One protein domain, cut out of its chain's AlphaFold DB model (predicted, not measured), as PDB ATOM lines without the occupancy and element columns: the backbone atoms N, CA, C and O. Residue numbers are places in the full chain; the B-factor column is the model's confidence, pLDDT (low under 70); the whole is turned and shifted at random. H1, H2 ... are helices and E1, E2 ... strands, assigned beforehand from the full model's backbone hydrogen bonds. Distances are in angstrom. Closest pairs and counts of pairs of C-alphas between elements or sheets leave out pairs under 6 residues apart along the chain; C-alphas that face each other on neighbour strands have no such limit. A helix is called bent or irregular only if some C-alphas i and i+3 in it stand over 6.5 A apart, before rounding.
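Overview. This is residues 213 to 338 of the 1205 residues of an uncharacterized protein of Planctomycetes bacterium (UniProt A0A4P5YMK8). Two strongly twisted sheets stand face to face with their strands crossed, a barrel-like sandwich, and one helix, H1, covers the outer face of the larger sheet. The smaller sheet is made of three long strands, E5, E6 and E7, of which E6 and E7 bend, and residues 295 to 314 form a long loop between E7 and E8. The 126 residues printed have eight named strands and then one named helix, in the order E1 to E8, H1; the sheets run E4, E3, E2, E1, E8 and E5, E6, E7, both antiparallel. The class is mostly strand, and the whole is compact, with a radius of gyration of the C-alphas of 14.5 A and spans of 43 by 39 by 22 A.

Arrangement. E1, residues 213 to 218, and E2, residues 229 to 236, form a hairpin, with N 216 and O 231 2.7 A apart. E3, residues 239 to 247, pairs with E2 through N 232 and O 244, 2.8 A, and E4, residues 251 to 253, with E3 through N 253 and O 245, 2.8 A. E1 to E4 are a meander, each strand the antiparallel neighbour of the one before. E5, residues 260 to 268, E6, residues 271 to 282, and E7, residues 285 to 294, form a second meander, with N 263 and O 275 2.8 A apart and N 287 and O 280 2.7 A apart. E8, residues 315 to 321, is an edge strand beside E1, with N 215 and O 318 2.8 A apart. The two sheets form a sandwich, face to face, their strands at 55 degrees; the closest C-alphas of E3 and E5, those of Lys 239 and Thr 261, are 6.4 A apart. H1, residues 327 to 337, is on the five-stranded sheet, two layers with the helix on one face, at a height over the sheet of 9.0 A. It lies over E3, at 36 degrees on the local plane, slantwise to the strands, and only just over E2, on which 3 of its 11 C-alphas fall. In H1, 5 of 7 O i to N i+4 pairs are within hydrogen-bond range.

Along the chain. E1 begins at C-alpha 213, (-1.246, 33.448, 17.931). E2 is 22.5 A long, E3 23.8 A, E5 23.7 A, E7 24.5 A and E8 20.0 A. E6, 31.4 A, runs to C-alpha 282 at (-4.810, 24.538, 4.071) and bends by 61 degrees at residue 279. H1, 14.9 A, ends at C-alpha 337, (11.761, 33.084, 5.253), and is irregular: C-alphas 328 and 331 are 7.6 A apart.

Size, cuts and confidence. The two C-alphas farthest apart, those of Asn 223 and Val 269, are 42.8 A apart. The printed part has no cut, and E7 to E8 is a long link of 20 residues. The mean pLDDT of the printed part is 79.2, with residues 219 to 227, 248 to 250, 269 to 270 and 296 to 314 under 70.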
ATOM      1  N   ILE A 213      -1.775  34.023  19.167       92.81
ATOM      2  CA  ILE A 213      -1.246  33.448  17.931       92.81
ATOM      3  C   ILE A 213      -1.103  31.948  18.148       92.81
ATOM      4  O   ILE A 213      -0.306  31.513  18.966       92.81
ATOM      5  N   TYR A 214      -1.875  31.145  17.436       92.19
ATOM      6  CA  TYR A 214      -1.841  29.691  17.497       92.19
ATOM      7  C   TYR A 214      -0.909  29.133  16.434       92.19
ATOM      8  O   TYR A 214      -0.991  29.518  15.277       92.19
ATOM      9  N   GLN A 215      -0.071  28.174  16.802       91.25
ATOM     10  CA  GLN A 215       0.745  27.399  15.884       91.25
ATOM     11  C   GLN A 215       0.347  25.928  15.954       91.25
ATOM     12  O   GLN A 215       0.372  25.321  17.022       91.25
ATOM     13  N   PHE A 216       0.036  25.342  14.805       88.38
ATOM     14  CA  PHE A 216      -0.325  23.943  14.642       88.38
ATOM     15  C   PHE A 216       0.737  23.222  13.812       88.38
ATOM     16  O   PHE A 216       1.134  23.702  12.755       88.38
ATOM     17  N   GLU A 217       1.167  22.046  14.255       83.75
ATOM     18  CA  GLU A 217       2.028  21.141  13.495       83.75
ATOM     19  C   GLU A 217       1.284  19.819  13.295       83.75
ATOM     20  O   GLU A 217       1.001  19.086  14.249       83.75
ATOM     21  N   ARG A 218       0.958  19.497  12.041       77.88
ATOM     22  CA  ARG A 218       0.379  18.196  11.696       77.88
ATOM     23  C   ARG A 218       1.509  17.198  11.491       77.88
ATOM     24  O   ARG A 218       2.266  17.319  10.530       77.88
ATOM     25  N   ASN A 219       1.607  16.202  12.370       65.56
ATOM     26  CA  ASN A 219       2.558  15.114  12.181       65.56
ATOM     27  C   ASN A 219       1.960  14.115  11.188       65.56
ATOM     28  O   ASN A 219       1.148  13.281  11.578       65.56
ATOM     29  N   VAL A 220       2.294  14.208   9.904       57.25
ATOM     30  CA  VAL A 220       2.020  13.084   8.996       57.25
ATOM     31  C   VAL A 220       3.049  11.987   9.312       57.25
ATOM     32  O   VAL A 220       4.069  12.290   9.927       57.25
ATOM     33  N   GLN A 221       2.743  10.710   9.053       55.78
ATOM     34  CA  GLN A 221       3.582   9.566   9.455       55.78
ATOM     35  C   GLN A 221       5.095   9.830   9.262       55.78
ATOM     36  O   GLN A 221       5.446  10.536   8.319       55.78
ATOM     37  N   PRO A 222       5.998   9.229  10.069       51.09
ATOM     38  CA  PRO A 222       7.447   9.488  10.006       51.09
ATOM     39  C   PRO A 222       8.055   9.441   8.592       51.09
ATOM     40  O   PRO A 222       9.024  10.141   8.308       51.09
ATOM     41  N   ASN A 223       7.446   8.661   7.696       50.12
ATOM     42  CA  ASN A 223       7.914   8.437   6.332       50.12
ATOM     43  C   ASN A 223       7.367   9.451   5.304       50.12
ATOM     44  O   ASN A 223       7.853   9.481   4.178       50.12
ATOM     45  N   ASP A 224       6.396  10.297   5.666       57.00
ATOM     46  CA  ASP A 224       5.819  11.341   4.804       57.00
ATOM     47  C   ASP A 224       6.047  12.745   5.389       57.00
ATOM     48  O   ASP A 224       5.166  13.598   5.471       57.00
ATOM     49  N   TRP A 225       7.288  13.019   5.793       54.62
ATOM     50  CA  TRP A 225       7.716  14.345   6.255       54.62
ATOM     51  C   TRP A 225       7.478  15.458   5.218       54.62
ATOM     52  O   TRP A 225       7.422  16.636   5.579       54.62
ATOM     53  N   LYS A 226       7.309  15.094   3.937       58.31
ATOM     54  CA  LYS A 226       6.982  15.997   2.826       58.31
ATOM     55  C   LYS A 226       5.555  16.543   2.903       58.31
ATOM     56  O   LYS A 226       5.228  17.440   2.127       58.31
ATOM     57  N   SER A 227       4.683  16.031   3.770       63.12
ATOM     58  CA  SER A 227       3.303  16.511   3.924       63.12
ATOM     59  C   SER A 227       3.015  17.147   5.288       63.12
ATOM     60  O   SER A 227       1.890  17.602   5.525       63.12
ATOM     61  N   SER A 228       4.020  17.276   6.159       71.25
ATOM     62  CA  SER A 228       3.899  18.051   7.395       71.25
ATOM     63  C   SER A 228       3.723  19.539   7.081       71.25
ATOM     64  O   SER A 228       4.511  20.142   6.343       71.25
ATOM     65  N   HIS A 229       2.670  20.119   7.653       80.31
ATOM     66  CA  HIS A 229       2.383  21.546   7.585       80.31
ATOM     67  C   HIS A 229       2.562  22.143   8.975       80.31
ATOM     68  O   HIS A 229       2.057  21.586   9.957       80.31
ATOM     69  N   THR A 230       3.234  23.287   9.024       88.12
ATOM     70  CA  THR A 230       3.190  24.179  10.178       88.12
ATOM     71  C   THR A 230       2.275  25.332   9.806       88.12
ATOM     72  O   THR A 230       2.482  25.993   8.786       88.12
ATOM     73  N   ILE A 231       1.241  25.535  10.607       92.25
ATOM     74  CA  ILE A 231       0.181  26.510  10.373       92.25
ATOM     75  C   ILE A 231       0.215  27.494  11.527       92.25
ATOM     76  O   ILE A 231       0.222  27.069  12.676       92.25
ATOM     77  N   VAL A 232       0.214  28.786  11.238       93.88
ATOM     78  CA  VAL A 232       0.103  29.842  12.241       93.88
ATOM     79  C   VAL A 232      -1.197  30.597  11.999       93.88
ATOM     80  O   VAL A 232      -1.491  30.966  10.864       93.88
ATOM     81  N   VAL A 233      -1.993  30.779  13.050       95.12
ATOM     82  CA  VAL A 233      -3.294  31.452  13.038       95.12
ATOM     83  C   VAL A 233      -3.307  32.506  14.133       95.12
ATOM     84  O   VAL A 233      -3.240  32.190  15.315       95.12
ATOM     85  N   GLU A 234      -3.427  33.764  13.753       95.56
ATOM     86  CA  GLU A 234      -3.662  34.860  14.677       95.56
ATOM     87  C   GLU A 234      -5.155  34.974  14.979       95.56
ATOM     88  O   GLU A 234      -5.985  35.050  14.072       95.56
ATOM     89  N   VAL A 235      -5.491  34.993  16.265       95.31
ATOM     90  CA  VAL A 235      -6.854  35.074  16.779       95.31
ATOM     91  C   VAL A 235      -7.012  36.368  17.569       95.31
ATOM     92  O   VAL A 235      -6.213  36.660  18.457       95.31
ATOM     93  N   ALA A 236      -8.074  37.114  17.274       93.88
ATOM     94  CA  ALA A 236      -8.499  38.278  18.040       93.88
ATOM     95  C   ALA A 236      -9.988  38.160  18.379       93.88
ATOM     96  O   ALA A 236     -10.817  37.850  17.519       93.88
ATOM     97  N   ASN A 237     -10.336  38.397  19.644       92.06
ATOM     98  CA  ASN A 237     -11.692  38.230  20.173       92.06
ATOM     99  C   ASN A 237     -12.330  36.868  19.818       92.06
ATOM    100  O   ASN A 237     -13.518  36.781  19.505       92.06
ATOM    101  N   GLY A 238     -11.526  35.802  19.838       91.31
ATOM    102  CA  GLY A 238     -11.954  34.428  19.558       91.31
ATOM    103  C   GLY A 238     -12.177  34.087  18.085       91.31
ATOM    104  O   GLY A 238     -12.609  32.974  17.786       91.31
ATOM    105  N   LYS A 239     -11.887  35.018  17.167       92.62
ATOM    106  CA  LYS A 239     -11.984  34.820  15.717       92.62
ATOM    107  C   LYS A 239     -10.604  34.871  15.075       92.62
ATOM    108  O   LYS A 239      -9.785  35.707  15.447       92.62
ATOM    109  N   SER A 240     -10.365  34.015  14.086       93.00
ATOM    110  CA  SER A 240      -9.166  34.112  13.251       93.00
ATOM    111  C   SER A 240      -9.167  35.428  12.467       93.00
ATOM    112  O   SER A 240     -10.140  35.733  11.779       93.00
ATOM    113  N   VAL A 241      -8.069  36.181  12.538       94.81
ATOM    114  CA  VAL A 241      -7.858  37.439  11.797       94.81
ATOM    115  C   VAL A 241      -6.748  37.344  10.752       94.81
ATOM    116  O   VAL A 241      -6.750  38.100   9.784       94.81
ATOM    117  N   ALA A 242      -5.822  36.397  10.904       93.94
ATOM    118  CA  ALA A 242      -4.809  36.087   9.904       93.94
ATOM    119  C   ALA A 242      -4.372  34.629  10.047       93.94
ATOM    120  O   ALA A 242      -4.310  34.105  11.152       93.94
ATOM    121  N   ALA A 243      -4.037  33.979   8.938       94.12
ATOM    122  CA  ALA A 243      -3.491  32.633   8.965       94.12
ATOM    123  C   ALA A 243      -2.515  32.416   7.807       94.12
ATOM    124  O   ALA A 243      -2.677  32.979   6.724       94.12
ATOM    125  N   MET A 244      -1.488  31.606   8.040       93.81
ATOM    126  CA  MET A 244      -0.536  31.187   7.019       93.81
ATOM    127  C   MET A 244      -0.033  29.793   7.348       93.81
ATOM    128  O   MET A 244       0.138  29.442   8.513       93.81
ATOM    129  N   ALA A 245       0.250  29.003   6.327       90.06
ATOM    130  CA  ALA A 245       0.950  27.747   6.498       90.06
ATOM    131  C   ALA A 245       2.192  27.738   5.634       90.06
ATOM    132  O   ALA A 245       2.242  28.379   4.585       90.06
ATOM    133  N   TYR A 246       3.171  26.946   6.040       85.56
ATOM    134  CA  TYR A 246       4.180  26.474   5.113       85.56
ATOM    135  C   TYR A 246       4.181  24.956   5.096       85.56
ATOM    136  O   TYR A 246       3.926  24.276   6.097       85.56
ATOM    137  N   ARG A 247       4.475  24.429   3.914       76.25
ATOM    138  CA  ARG A 247       4.789  23.022   3.731       76.25
ATOM    139  C   ARG A 247       6.293  22.853   3.900       76.25
ATOM    140  O   ARG A 247       7.063  23.627   3.325       76.25
ATOM    141  N   ARG A 248       6.723  21.846   4.663       61.44
ATOM    142  CA  ARG A 248       8.150  21.502   4.763       61.44
ATOM    143  C   ARG A 248       8.668  21.212   3.344       61.44
ATOM    144  O   ARG A 248       8.186  20.283   2.701       61.44
ATOM    145  N   GLY A 249       9.545  22.078   2.823       59.81
ATOM    146  CA  GLY A 249       9.846  22.165   1.382       59.81
ATOM    147  C   GLY A 249       9.524  23.514   0.714       59.81
ATOM    148  O   GLY A 249       9.422  23.572  -0.502       59.81
ATOM    149  N   GLY A 250       9.357  24.604   1.466       63.59
ATOM    150  CA  GLY A 250       9.692  25.947   0.964       63.59
ATOM    151  C   GLY A 250       8.572  26.793   0.345       63.59
ATOM    152  O   GLY A 250       8.854  27.908  -0.082       63.59
ATOM    153  N   LYS A 251       7.310  26.336   0.310       75.31
ATOM    154  CA  LYS A 251       6.196  27.157  -0.207       75.31
ATOM    155  C   LYS A 251       5.208  27.548   0.890       75.31
ATOM    156  O   LYS A 251       4.708  26.680   1.614       75.31
ATOM    157  N   LEU A 252       4.899  28.845   0.957       84.56
ATOM    158  CA  LEU A 252       3.747  29.349   1.701       84.56
ATOM    159  C   LEU A 252       2.455  28.872   1.043       84.56
ATOM    160  O   LEU A 252       2.314  28.863  -0.182       84.56
ATOM    161  N   VAL A 253       1.513  28.468   1.876       87.12
ATOM    162  CA  VAL A 253       0.216  27.954   1.466       87.12
ATOM    163  C   VAL A 253      -0.858  28.814   2.116       87.12
ATOM    164  O   VAL A 253      -0.758  29.161   3.295       87.12
ATOM    165  N   GLU A 254      -1.876  29.160   1.330       86.31
ATOM    166  CA  GLU A 254      -3.052  29.869   1.820       86.31
ATOM    167  C   GLU A 254      -3.781  29.030   2.876       86.31
ATOM    168  O   GLU A 254      -3.921  27.806   2.734       86.31
ATOM    169  N   VAL A 255      -4.218  29.701   3.941       93.25
ATOM    170  CA  VAL A 255      -4.982  29.100   5.029       93.25
ATOM    171  C   VAL A 255      -6.252  29.900   5.232       93.25
ATOM    172  O   VAL A 255      -6.196  31.059   5.636       93.25
ATOM    173  N   ASP A 256      -7.390  29.255   5.013       95.19
ATOM    174  CA  ASP A 256      -8.670  29.756   5.494       95.19
ATOM    175  C   ASP A 256      -8.937  29.157   6.881       95.19
ATOM    176  O   ASP A 256      -9.138  27.952   7.050       95.19
ATOM    177  N   ALA A 257      -8.881  30.025   7.886       95.31
ATOM    178  CA  ALA A 257      -9.118  29.701   9.286       95.31
ATOM    179  C   ALA A 257     -10.455  30.263   9.804       95.31
ATOM    180  O   ALA A 257     -10.676  30.316  11.013       95.31
ATOM    181  N   THR A 258     -11.371  30.672   8.917       95.38
ATOM    182  CA  THR A 258     -12.699  31.187   9.303       95.38
ATOM    183  C   THR A 258     -13.557  30.143  10.022       95.38
ATOM    184  O   THR A 258     -14.387  30.499  10.855       95.38
ATOM    185  N   GLY A 259     -13.323  28.856   9.748       93.44
ATOM    186  CA  GLY A 259     -13.963  27.728  10.427       93.44
ATOM    187  C   GLY A 259     -13.358  27.359  11.788       93.44
ATOM    188  O   GLY A 259     -13.853  26.425  12.419       93.44
ATOM    189  N   MET A 260     -12.293  28.032  12.242       94.81
ATOM    190  CA  MET A 260     -11.696  27.822  13.565       94.81
ATOM    191  C   MET A 260     -12.426  28.655  14.621       94.81
ATOM    192  O   MET A 260     -12.673  29.846  14.439       94.81
ATOM    193  N   THR A 261     -12.721  28.038  15.763       92.75
ATOM    194  CA  THR A 261     -13.419  28.677  16.884       92.75
ATOM    195  C   THR A 261     -12.596  28.591  18.160       92.75
ATOM    196  O   THR A 261     -12.068  27.523  18.483       92.75
ATOM    197  N   VAL A 262     -12.546  29.689  18.918       94.50
ATOM    198  CA  VAL A 262     -11.993  29.725  20.277       94.50
ATOM    199  C   VAL A 262     -13.081  30.195  21.240       94.50
ATOM    200  O   VAL A 262     -13.558  31.325  21.149       94.50
ATOM    201  N   THR A 263     -13.507  29.315  22.144       94.19
ATOM    202  CA  THR A 263     -14.614  29.561  23.077       94.19
ATOM    203  C   THR A 263     -14.080  29.702  24.501       94.19
ATOM    204  O   THR A 263     -13.533  28.732  25.032       94.19
ATOM    205  N   PRO A 264     -14.235  30.862  25.158       91.19
ATOM    206  CA  PRO A 264     -13.667  31.084  26.479       91.19
ATOM    207  C   PRO A 264     -14.318  30.154  27.508       91.19
ATOM    208  O   PRO A 264     -15.507  29.847  27.432       91.19
ATOM    209  N   GLN A 265     -13.526  29.701  28.471       90.75
ATOM    210  CA  GLN A 265     -13.991  28.988  29.657       90.75
ATOM    211  C   GLN A 265     -14.095  29.958  30.842       90.75
ATOM    212  O   GLN A 265     -13.505  31.046  30.794       90.75
ATOM    213  N   PRO A 266     -14.819  29.588  31.915       85.75
ATOM    214  CA  PRO A 266     -14.801  30.346  33.160       85.75
ATOM    215  C   PRO A 266     -13.365  30.616  33.626       85.75
ATOM    216  O   PRO A 266     -12.488  29.756  33.509       85.75
ATOM    217  N   VAL A 267     -13.120  31.824  34.135       78.12
ATOM    218  CA  VAL A 267     -11.809  32.196  34.678       78.12
ATOM    219  C   VAL A 267     -11.540  31.346  35.918       78.12
ATOM    220  O   VAL A 267     -12.381  31.256  36.809       78.12
ATOM    221  N   THR A 268     -10.373  30.711  35.958       77.81
ATOM    222  CA  THR A 268      -9.888  29.947  37.115       77.81
ATOM    223  C   THR A 268      -8.753  30.705  37.793       77.81
ATOM    224  O   THR A 268      -8.266  31.697  37.249       77.81
ATOM    225  N   VAL A 269      -8.264  30.204  38.930       68.69
ATOM    226  CA  VAL A 269      -7.067  30.750  39.595       68.69
ATOM    227  C   VAL A 269      -5.876  30.821  38.636       68.69
ATOM    228  O   VAL A 269      -5.127  31.785  38.662       68.69
ATOM    229  N   THR A 270      -5.733  29.868  37.712       67.19
ATOM    230  CA  THR A 270      -4.631  29.863  36.730       67.19
ATOM    231  C   THR A 270      -4.791  30.883  35.593       67.19
ATOM    232  O   THR A 270      -3.850  31.101  34.828       67.19
ATOM    233  N   GLY A 271      -5.962  31.519  35.476       74.88
ATOM    234  CA  GLY A 271      -6.337  32.444  34.406       74.88
ATOM    235  C   GLY A 271      -7.504  31.942  33.545       74.88
ATOM    236  O   GLY A 271      -8.216  30.992  33.893       74.88
ATOM    237  N   ARG A 272      -7.721  32.610  32.405       80.12
ATOM    238  CA  ARG A 272      -8.780  32.294  31.436       80.12
ATOM    239  C   ARG A 272      -8.330  31.201  30.460       80.12
ATOM    240  O   ARG A 272      -7.441  31.430  29.648       80.12
ATOM    241  N   SER A 273      -8.977  30.040  30.503       85.19
ATOM    242  CA  SER A 273      -8.814  28.975  29.497       85.19
ATOM    243  C   SER A 273      -9.776  29.181  28.319       85.19
ATOM    244  O   SER A 273     -10.723  29.962  28.415       85.19
ATOM    245  N   ALA A 274      -9.589  28.456  27.216       89.56
ATOM    246  CA  ALA A 274     -10.568  28.386  26.127       89.56
ATOM    247  C   ALA A 274     -10.614  26.999  25.479       89.56
ATOM    248  O   ALA A 274      -9.619  26.284  25.475       89.56
ATOM    249  N   ILE A 275     -11.753  26.615  24.909       90.81
ATOM    250  CA  ILE A 275     -11.864  25.457  24.021       90.81
ATOM    251  C   ILE A 275     -11.542  25.920  22.601       90.81
ATOM    252  O   ILE A 275     -12.187  26.826  22.083       90.81
ATOM    253  N   VAL A 276     -10.555  25.291  21.975       91.00
ATOM    254  CA  VAL A 276     -10.124  25.544  20.597       91.00
ATOM    255  C   VAL A 276     -10.542  24.359  19.740       91.00
ATOM    256  O   VAL A 276     -10.313  23.221  20.136       91.00
ATOM    257  N   GLY A 277     -11.144  24.596  18.578       91.44
ATOM    258  CA  GLY A 277     -11.530  23.544  17.633       91.44
ATOM    259  C   GLY A 277     -12.012  24.114  16.301       91.44
ATOM    260  O   GLY A 277     -11.832  25.302  16.033       91.44
ATOM    261  N   GLY A 278     -12.633  23.275  15.472       93.00
ATOM    262  CA  GLY A 278     -13.246  23.687  14.207       93.00
ATOM    263  C   GLY A 278     -12.524  23.124  12.983       93.00
ATOM    264  O   GLY A 278     -12.032  22.000  13.012       93.00
ATOM    265  N   THR A 279     -12.487  23.879  11.884       92.56
ATOM    266  CA  THR A 279     -11.850  23.454  10.622       92.56
ATOM    267  C   THR A 279     -10.894  24.522  10.098       92.56
ATOM    268  O   THR A 279     -11.236  25.701  10.065       92.56
ATOM    269  N   LEU A 280      -9.714  24.093   9.648       93.06
ATOM    270  CA  LEU A 280      -8.762  24.892   8.874       93.06
ATOM    271  C   LEU A 280      -8.725  24.366   7.435       93.06
ATOM    272  O   LEU A 280      -8.652  23.156   7.242       93.06
ATOM    273  N   VAL A 281      -8.733  25.223   6.418       92.38
ATOM    274  CA  VAL A 281      -8.524  24.814   5.019       92.38
ATOM    275  C   VAL A 281      -7.129  25.252   4.590       92.38
ATOM    276  O   VAL A 281      -6.870  26.438   4.433       92.38
ATOM    277  N   VAL A 282      -6.221  24.294   4.405       89.88
ATOM    278  CA  VAL A 282      -4.810  24.538   4.071       89.88
ATOM    279  C   VAL A 282      -4.561  24.101   2.635       89.88
ATOM    280  O   VAL A 282      -4.650  22.915   2.317       89.88
ATOM    281  N   GLY A 283      -4.279  25.054   1.746       86.75
ATOM    282  CA  GLY A 283      -4.040  24.766   0.326       86.75
ATOM    283  C   GLY A 283      -5.219  24.063  -0.346       86.75
ATOM    284  O   GLY A 283      -5.023  23.107  -1.097       86.75
ATOM    285  N   GLY A 284      -6.441  24.476  -0.002       88.12
ATOM    286  CA  GLY A 284      -7.685  23.882  -0.497       88.12
ATOM    287  C   GLY A 284      -8.081  22.553   0.158       88.12
ATOM    288  O   GLY A 284      -9.087  21.969  -0.235       88.12
ATOM    289  N   LYS A 285      -7.330  22.052   1.150       88.38
ATOM    290  CA  LYS A 285      -7.658  20.812   1.871       88.38
ATOM    291  C   LYS A 285      -8.108  21.101   3.298       88.38
ATOM    292  O   LYS A 285      -7.368  21.709   4.068       88.38
ATOM    293  N   SER A 286      -9.290  20.614   3.667       88.12
ATOM    294  CA  SER A 286      -9.809  20.725   5.032       88.12
ATOM    295  C   SER A 286      -9.002  19.876   6.020       88.12
ATOM    296  O   SER A 286      -8.667  18.718   5.763       88.12
ATOM    297  N   MET A 287      -8.727  20.454   7.181       86.62
ATOM    298  CA  MET A 287      -8.103  19.845   8.343       86.62
ATOM    299  C   MET A 287      -8.998  20.122   9.550       86.62
ATOM    300  O   MET A 287      -9.181  21.272   9.949       86.62
ATOM    301  N   ILE A 288      -9.568  19.063  10.118       87.44
ATOM    302  CA  ILE A 288     -10.429  19.159  11.297       87.44
ATOM    303  C   ILE A 288      -9.542  19.294  12.538       87.44
ATOM    304  O   ILE A 288      -8.634  18.491  12.752       87.44
ATOM    305  N   LEU A 289      -9.817  20.313  13.347       86.31
ATOM    306  CA  LEU A 289      -9.265  20.489  14.681       86.31
ATOM    307  C   LEU A 289     -10.281  19.948  15.689       86.31
ATOM    308  O   LEU A 289     -11.303  20.585  15.956       86.31
ATOM    309  N   GLU A 290     -10.003  18.774  16.254       84.56
ATOM    310  CA  GLU A 290     -10.772  18.275  17.397       84.56
ATOM    311  C   GLU A 290     -10.748  19.299  18.534       84.56
ATOM    312  O   GLU A 290      -9.726  19.944  18.770       84.56
ATOM    313  N   SER A 291     -11.860  19.447  19.252       86.50
ATOM    314  CA  SER A 291     -11.934  20.407  20.349       86.50
ATOM    315  C   SER A 291     -10.965  20.050  21.479       86.50
ATOM    316  O   SER A 291     -10.945  18.927  21.991       86.50
ATOM    317  N   PHE A 292     -10.178  21.022  21.928       84.56
ATOM    318  CA  PHE A 292      -9.304  20.866  23.083       84.56
ATOM    319  C   PHE A 292      -9.264  22.099  23.976       84.56
ATOM    320  O   PHE A 292      -9.421  23.224  23.522       84.56
ATOM    321  N   LEU A 293      -9.008  21.869  25.264       83.00
ATOM    322  CA  LEU A 293      -8.798  22.927  26.242       83.00
ATOM    323  C   LEU A 293      -7.388  23.526  26.089       83.00
ATOM    324  O   LEU A 293      -6.387  22.827  26.250       83.00
ATOM    325  N   MET A 294      -7.325  24.817  25.781       82.69
ATOM    326  CA  MET A 294      -6.143  25.671  25.839       82.69
ATOM    327  C   MET A 294      -6.098  26.357  27.205       82.69
ATOM    328  O   MET A 294      -6.992  27.133  27.547       82.69
ATOM    329  N   ASN A 295      -5.054  26.066  27.979       75.25
ATOM    330  CA  ASN A 295      -4.856  26.641  29.305       75.25
ATOM    331  C   ASN A 295      -4.212  28.044  29.218       75.25
ATOM    332  O   ASN A 295      -3.425  28.300  28.304       75.25
ATOM    333  N   PRO A 296      -4.464  28.935  30.195       68.62
ATOM    334  CA  PRO A 296      -3.929  30.306  30.266       68.62
ATOM    335  C   PRO A 296      -2.399  30.399  30.390       68.62
ATOM    336  O   PRO A 296      -1.823  31.484  30.330       68.62
ATOM    337  N   ASN A 297      -1.708  29.272  30.570       60.84
ATOM    338  CA  ASN A 297      -0.260  29.236  30.751       60.84
ATOM    339  C   ASN A 297       0.551  29.437  29.454       60.84
ATOM    340  O   ASN A 297       1.779  29.466  29.525       60.84
ATOM    341  N   GLY A 298      -0.094  29.644  28.296       53.34
ATOM    342  CA  GLY A 298       0.596  30.060  27.057       53.34
ATOM    343  C   GLY A 298       1.316  28.943  26.311       53.34
ATOM    344  O   GLY A 298       2.082  29.185  25.403       53.34
ATOM    345  N   PHE A 299       1.147  27.714  26.765       53.72
ATOM    346  CA  PHE A 299       2.030  26.607  26.457       53.72
ATOM    347  C   PHE A 299       1.628  25.513  25.439       53.72
ATOM    348  O   PHE A 299       2.458  24.766  24.956       53.72
ATOM    349  N   VAL A 300       0.318  25.271  25.258       50.75
ATOM    350  CA  VAL A 300      -0.351  24.043  24.721       50.75
ATOM    351  C   VAL A 300       0.432  22.710  24.682       50.75
ATOM    352  O   VAL A 300       0.328  21.929  25.596       50.75
ATOM    353  N   LEU A 301       1.094  22.324  23.600       51.31
ATOM    354  CA  LEU A 301       1.448  20.939  23.228       51.31
ATOM    355  C   LEU A 301       0.502  19.842  23.752       51.31
ATOM    356  O   LEU A 301       0.886  18.909  24.454       51.31
ATOM    357  N   LYS A 302      -0.766  19.948  23.361       55.84
ATOM    358  CA  LYS A 302      -1.643  18.781  23.325       55.84
ATOM    359  C   LYS A 302      -1.316  18.000  22.055       55.84
ATOM    360  O   LYS A 302      -1.372  18.571  20.968       55.84
ATOM    361  N   GLU A 303      -0.976  16.724  22.194       56.31
ATOM    362  CA  GLU A 303      -1.157  15.757  21.111       56.31
ATOM    363  C   GLU A 303      -2.574  15.215  21.255       56.31
ATOM    364  O   GLU A 303      -2.943  14.721  22.323       56.31
ATOM    365  N   THR A 304      -3.403  15.350  20.219       57.91
ATOM    366  CA  THR A 304      -4.649  14.581  20.188       57.91
ATOM    367  C   THR A 304      -4.294  13.095  20.344       57.91
ATOM    368  O   THR A 304      -3.318  12.651  19.722       57.91
ATOM    369  N   PRO A 305      -4.994  12.339  21.219       54.53
ATOM    370  CA  PRO A 305      -4.692  10.933  21.463       54.53
ATOM    371  C   PRO A 305      -4.553  10.207  20.131       54.53
ATOM    372  O   PRO A 305      -5.433  10.317  19.281       54.53
ATOM    373  N   ARG A 306      -3.437   9.498  19.920       52.31
ATOM    374  CA  ARG A 306      -3.273   8.690  18.709       52.31
ATOM    375  C   ARG A 306      -4.432   7.688  18.668       52.31
ATOM    376  O   ARG A 306      -4.497   6.857  19.577       52.31
ATOM    377  N   PRO A 307      -5.299   7.682  17.641       42.66
ATOM    378  CA  PRO A 307      -6.052   6.475  17.369       42.66
ATOM    379  C   PRO A 307      -5.001   5.414  17.013       42.66
ATOM    380  O   PRO A 307      -4.207   5.606  16.092       42.66
ATOM    381  N   SER A 308      -4.907   4.379  17.853       47.59
ATOM    382  CA  SER A 308      -4.127   3.137  17.705       47.59
ATOM    383  C   SER A 308      -3.429   2.954  16.350       47.59
ATOM    384  O   SER A 308      -4.159   2.858  15.377       47.59
ATOM    385  N   TRP A 309      -2.086   2.862  16.299       47.81
ATOM    386  CA  TRP A 309      -1.178   2.359  15.221       47.81
ATOM    387  C   TRP A 309      -1.515   2.547  13.705       47.81
ATOM    388  O   TRP A 309      -0.671   2.254  12.867       47.81
ATOM    389  N   ASN A 310      -2.656   3.124  13.318       43.62
ATOM    390  CA  ASN A 310      -3.305   3.044  12.001       43.62
ATOM    391  C   ASN A 310      -3.413   4.419  11.310       43.62
ATOM    392  O   ASN A 310      -4.273   4.644  10.465       43.62
ATOM    393  N   GLY A 311      -2.505   5.349  11.611       47.59
ATOM    394  CA  GLY A 311      -2.091   6.326  10.598       47.59
ATOM    395  C   GLY A 311      -2.813   7.675  10.504       47.59
ATOM    396  O   GLY A 311      -2.491   8.418   9.580       47.59
ATOM    397  N   MET A 312      -3.679   8.074  11.441       42.81
ATOM    398  CA  MET A 312      -4.041   9.498  11.578       42.81
ATOM    399  C   MET A 312      -3.147  10.152  12.634       42.81
ATOM    400  O   MET A 312      -3.318   9.937  13.830       42.81
ATOM    401  N   GLY A 313      -2.136  10.900  12.194       56.94
ATOM    402  CA  GLY A 313      -1.238  11.594  13.111       56.94
ATOM    403  C   GLY A 313      -1.924  12.767  13.815       56.94
ATOM    404  O   GLY A 313      -2.659  13.529  13.187       56.94
ATOM    405  N   GLY A 314      -1.695  12.889  15.126       67.12
ATOM    406  CA  GLY A 314      -2.256  13.963  15.945       67.12
ATOM    407  C   GLY A 314      -1.758  15.353  15.532       67.12
ATOM    408  O   GLY A 314      -0.669  15.506  14.965       67.12
ATOM    409  N   VAL A 315      -2.560  16.378  15.829       73.88
ATOM    410  CA  VAL A 315      -2.183  17.788  15.659       73.88
ATOM    411  C   VAL A 315      -1.516  18.254  16.946       73.88
ATOM    412  O   VAL A 315      -2.096  18.142  18.023       73.88
ATOM    413  N   ARG A 316      -0.296  18.778  16.833       78.00
ATOM    414  CA  ARG A 316       0.397  19.459  17.931       78.00
ATOM    415  C   ARG A 316       0.051  20.939  17.874       78.00
ATOM    416  O   ARG A 316       0.157  21.529  16.806       78.00
ATOM    417  N   THR A 317      -0.338  21.536  18.997       81.38
ATOM    418  CA  THR A 317      -0.702  22.964  19.055       81.38
ATOM    419  C   THR A 317       0.101  23.711  20.105       81.38
ATOM    420  O   THR A 317       0.227  23.220  21.220       81.38
ATOM    421  N   ARG A 318       0.559  24.921  19.799       84.69
ATOM    422  CA  ARG A 318       1.086  25.910  20.752       84.69
ATOM    423  C   ARG A 318       0.359  27.242  20.550       84.69
ATOM    424  O   ARG A 318      -0.181  27.467  19.473       84.69
ATOM    425  N   ALA A 319       0.297  28.097  21.565       86.56
ATOM    426  CA  ALA A 319      -0.310  29.419  21.442       86.56
ATOM    427  C   ALA A 319       0.543  30.473  22.135       86.56
ATOM    428  O   ALA A 319       1.021  30.241  23.231       86.56
ATOM    429  N   TYR A 320       0.689  31.635  21.526       86.12
ATOM    430  CA  TYR A 320       1.489  32.744  22.019       86.12
ATOM    431  C   TYR A 320       0.576  33.922  22.338       86.12
ATOM    432  O   TYR A 320      -0.447  34.102  21.675       86.12
ATOM    433  N   SER A 321       0.934  34.740  23.330       83.19
ATOM    434  CA  SER A 321       0.209  35.994  23.554       83.19
ATOM    435  C   SER A 321       0.282  36.842  22.289       83.19
ATOM    436  O   SER A 321       1.359  37.005  21.714       83.19
ATOM    437  N   ASN A 322      -0.835  37.437  21.870       83.44
ATOM    438  CA  ASN A 322      -0.784  38.406  20.788       83.44
ATOM    439  C   ASN A 322      -0.089  39.707  21.202       83.44
ATOM    440  O   ASN A 322      -0.001  40.579  20.357       83.44
ATOM    441  N   THR A 323       0.342  39.884  22.459       79.62
ATOM    442  CA  THR A 323       1.194  40.996  22.915       79.62
ATOM    443  C   THR A 323       2.674  40.640  22.945       79.62
ATOM    444  O   THR A 323       3.494  41.519  23.192       79.62
ATOM    445  N   ASP A 324       3.024  39.379  22.685       77.69
ATOM    446  CA  ASP A 324       4.409  38.933  22.678       77.69
ATOM    447  C   ASP A 324       5.174  39.590  21.505       77.69
ATOM    448  O   ASP A 324       4.731  39.496  20.351       77.69
ATOM    449  N   PRO A 325       6.298  40.284  21.771       75.75
ATOM    450  CA  PRO A 325       7.029  41.033  20.751       75.75
ATOM    451  C   PRO A 325       7.696  40.135  19.701       75.75
ATOM    452  O   PRO A 325       7.916  40.582  18.575       75.75
ATOM    453  N   VAL A 326       8.003  38.880  20.042       80.25
ATOM    454  CA  VAL A 326       8.517  37.867  19.113       80.25
ATOM    455  C   VAL A 326       7.346  37.310  18.308       80.25
ATOM    456  O   VAL A 326       7.354  37.372  17.080       80.25
ATOM    457  N   ALA A 327       6.280  36.862  18.977       82.75
ATOM    458  CA  ALA A 327       5.163  36.222  18.291       82.75
ATOM    459  C   ALA A 327       4.433  37.151  17.322       82.75
ATOM    460  O   ALA A 327       4.144  36.723  16.210       82.75
ATOM    461  N   ARG A 328       4.200  38.428  17.659       86.81
ATOM    462  CA  ARG A 328       3.538  39.405  16.763       86.81
ATOM    463  C   ARG A 328       4.167  39.511  15.372       86.81
ATOM    464  O   ARG A 328       3.495  39.915  14.427       86.81
ATOM    465  N   ARG A 329       5.444  39.152  15.235       88.94
ATOM    466  CA  ARG A 329       6.204  39.250  13.983       88.94
ATOM    467  C   ARG A 329       6.135  37.994  13.121       88.94
ATOM    468  O   ARG A 329       6.697  37.985  12.029       88.94
ATOM    469  N   TRP A 330       5.407  36.963  13.557       90.56
ATOM    470  CA  TRP A 330       5.291  35.675  12.867       90.56
ATOM    471  C   TRP A 330       4.998  35.823  11.364       90.56
ATOM    472  O   TRP A 330       5.624  35.158  10.543       90.56
ATOM    473  N   LYS A 331       4.092  36.736  10.984       91.38
ATOM    474  CA  LYS A 331       3.689  36.947   9.588       91.38
ATOM    475  C   LYS A 331       4.812  37.557   8.752       91.38
ATOM    476  O   LYS A 331       5.058  37.111   7.630       91.38
ATOM    477  N   GLU A 332       5.497  38.559   9.301       91.62
ATOM    478  CA  GLU A 332       6.668  39.197   8.689       91.62
ATOM    479  C   GLU A 332       7.781  38.160   8.473       91.62
ATOM    480  O   GLU A 332       8.313  38.021   7.372       91.62
ATOM    481  N   TRP A 333       8.059  37.356   9.501       90.56
ATOM    482  CA  TRP A 333       9.094  36.326   9.499       90.56
ATOM    483  C   TRP A 333       8.809  35.168   8.554       90.56
ATOM    484  O   TRP A 333       9.702  34.759   7.810       90.56
ATOM    485  N   MET A 334       7.575  34.660   8.522       90.19
ATOM    486  CA  MET A 334       7.176  33.639   7.553       90.19
ATOM    487  C   MET A 334       7.310  34.159   6.123       90.19
ATOM    488  O   MET A 334       7.893  33.484   5.278       90.19
ATOM    489  N   THR A 335       6.848  35.382   5.861       89.56
ATOM    490  CA  THR A 335       6.950  35.991   4.528       89.56
ATOM    491  C   THR A 335       8.409  36.149   4.093       89.56
ATOM    492  O   THR A 335       8.754  35.829   2.959       89.56
ATOM    493  N   ALA A 336       9.287  36.577   5.004       87.69
ATOM    494  CA  ALA A 336      10.705  36.751   4.713       87.69
ATOM    495  C   ALA A 336      11.497  35.443   4.581       87.69
ATOM    496  O   ALA A 336      12.517  35.411   3.899       87.69
ATOM    497  N   THR A 337      11.064  34.379   5.254       85.75
ATOM    498  CA  THR A 337      11.761  33.084   5.253       85.75
ATOM    499  C   THR A 337      11.390  32.249   4.024       85.75
ATOM    500  O   THR A 337      12.197  31.455   3.550       85.75
ATOM    501  N   PHE A 338      10.186  32.431   3.475       84.25
ATOM    502  CA  PHE A 338       9.644  31.629   2.375       84.25
ATOM    503  C   PHE A 338       9.394  32.487   1.124       84.25
ATOM    504  O   PHE A 338       8.260  32.708   0.702       84.25
TER     505      PHE A 338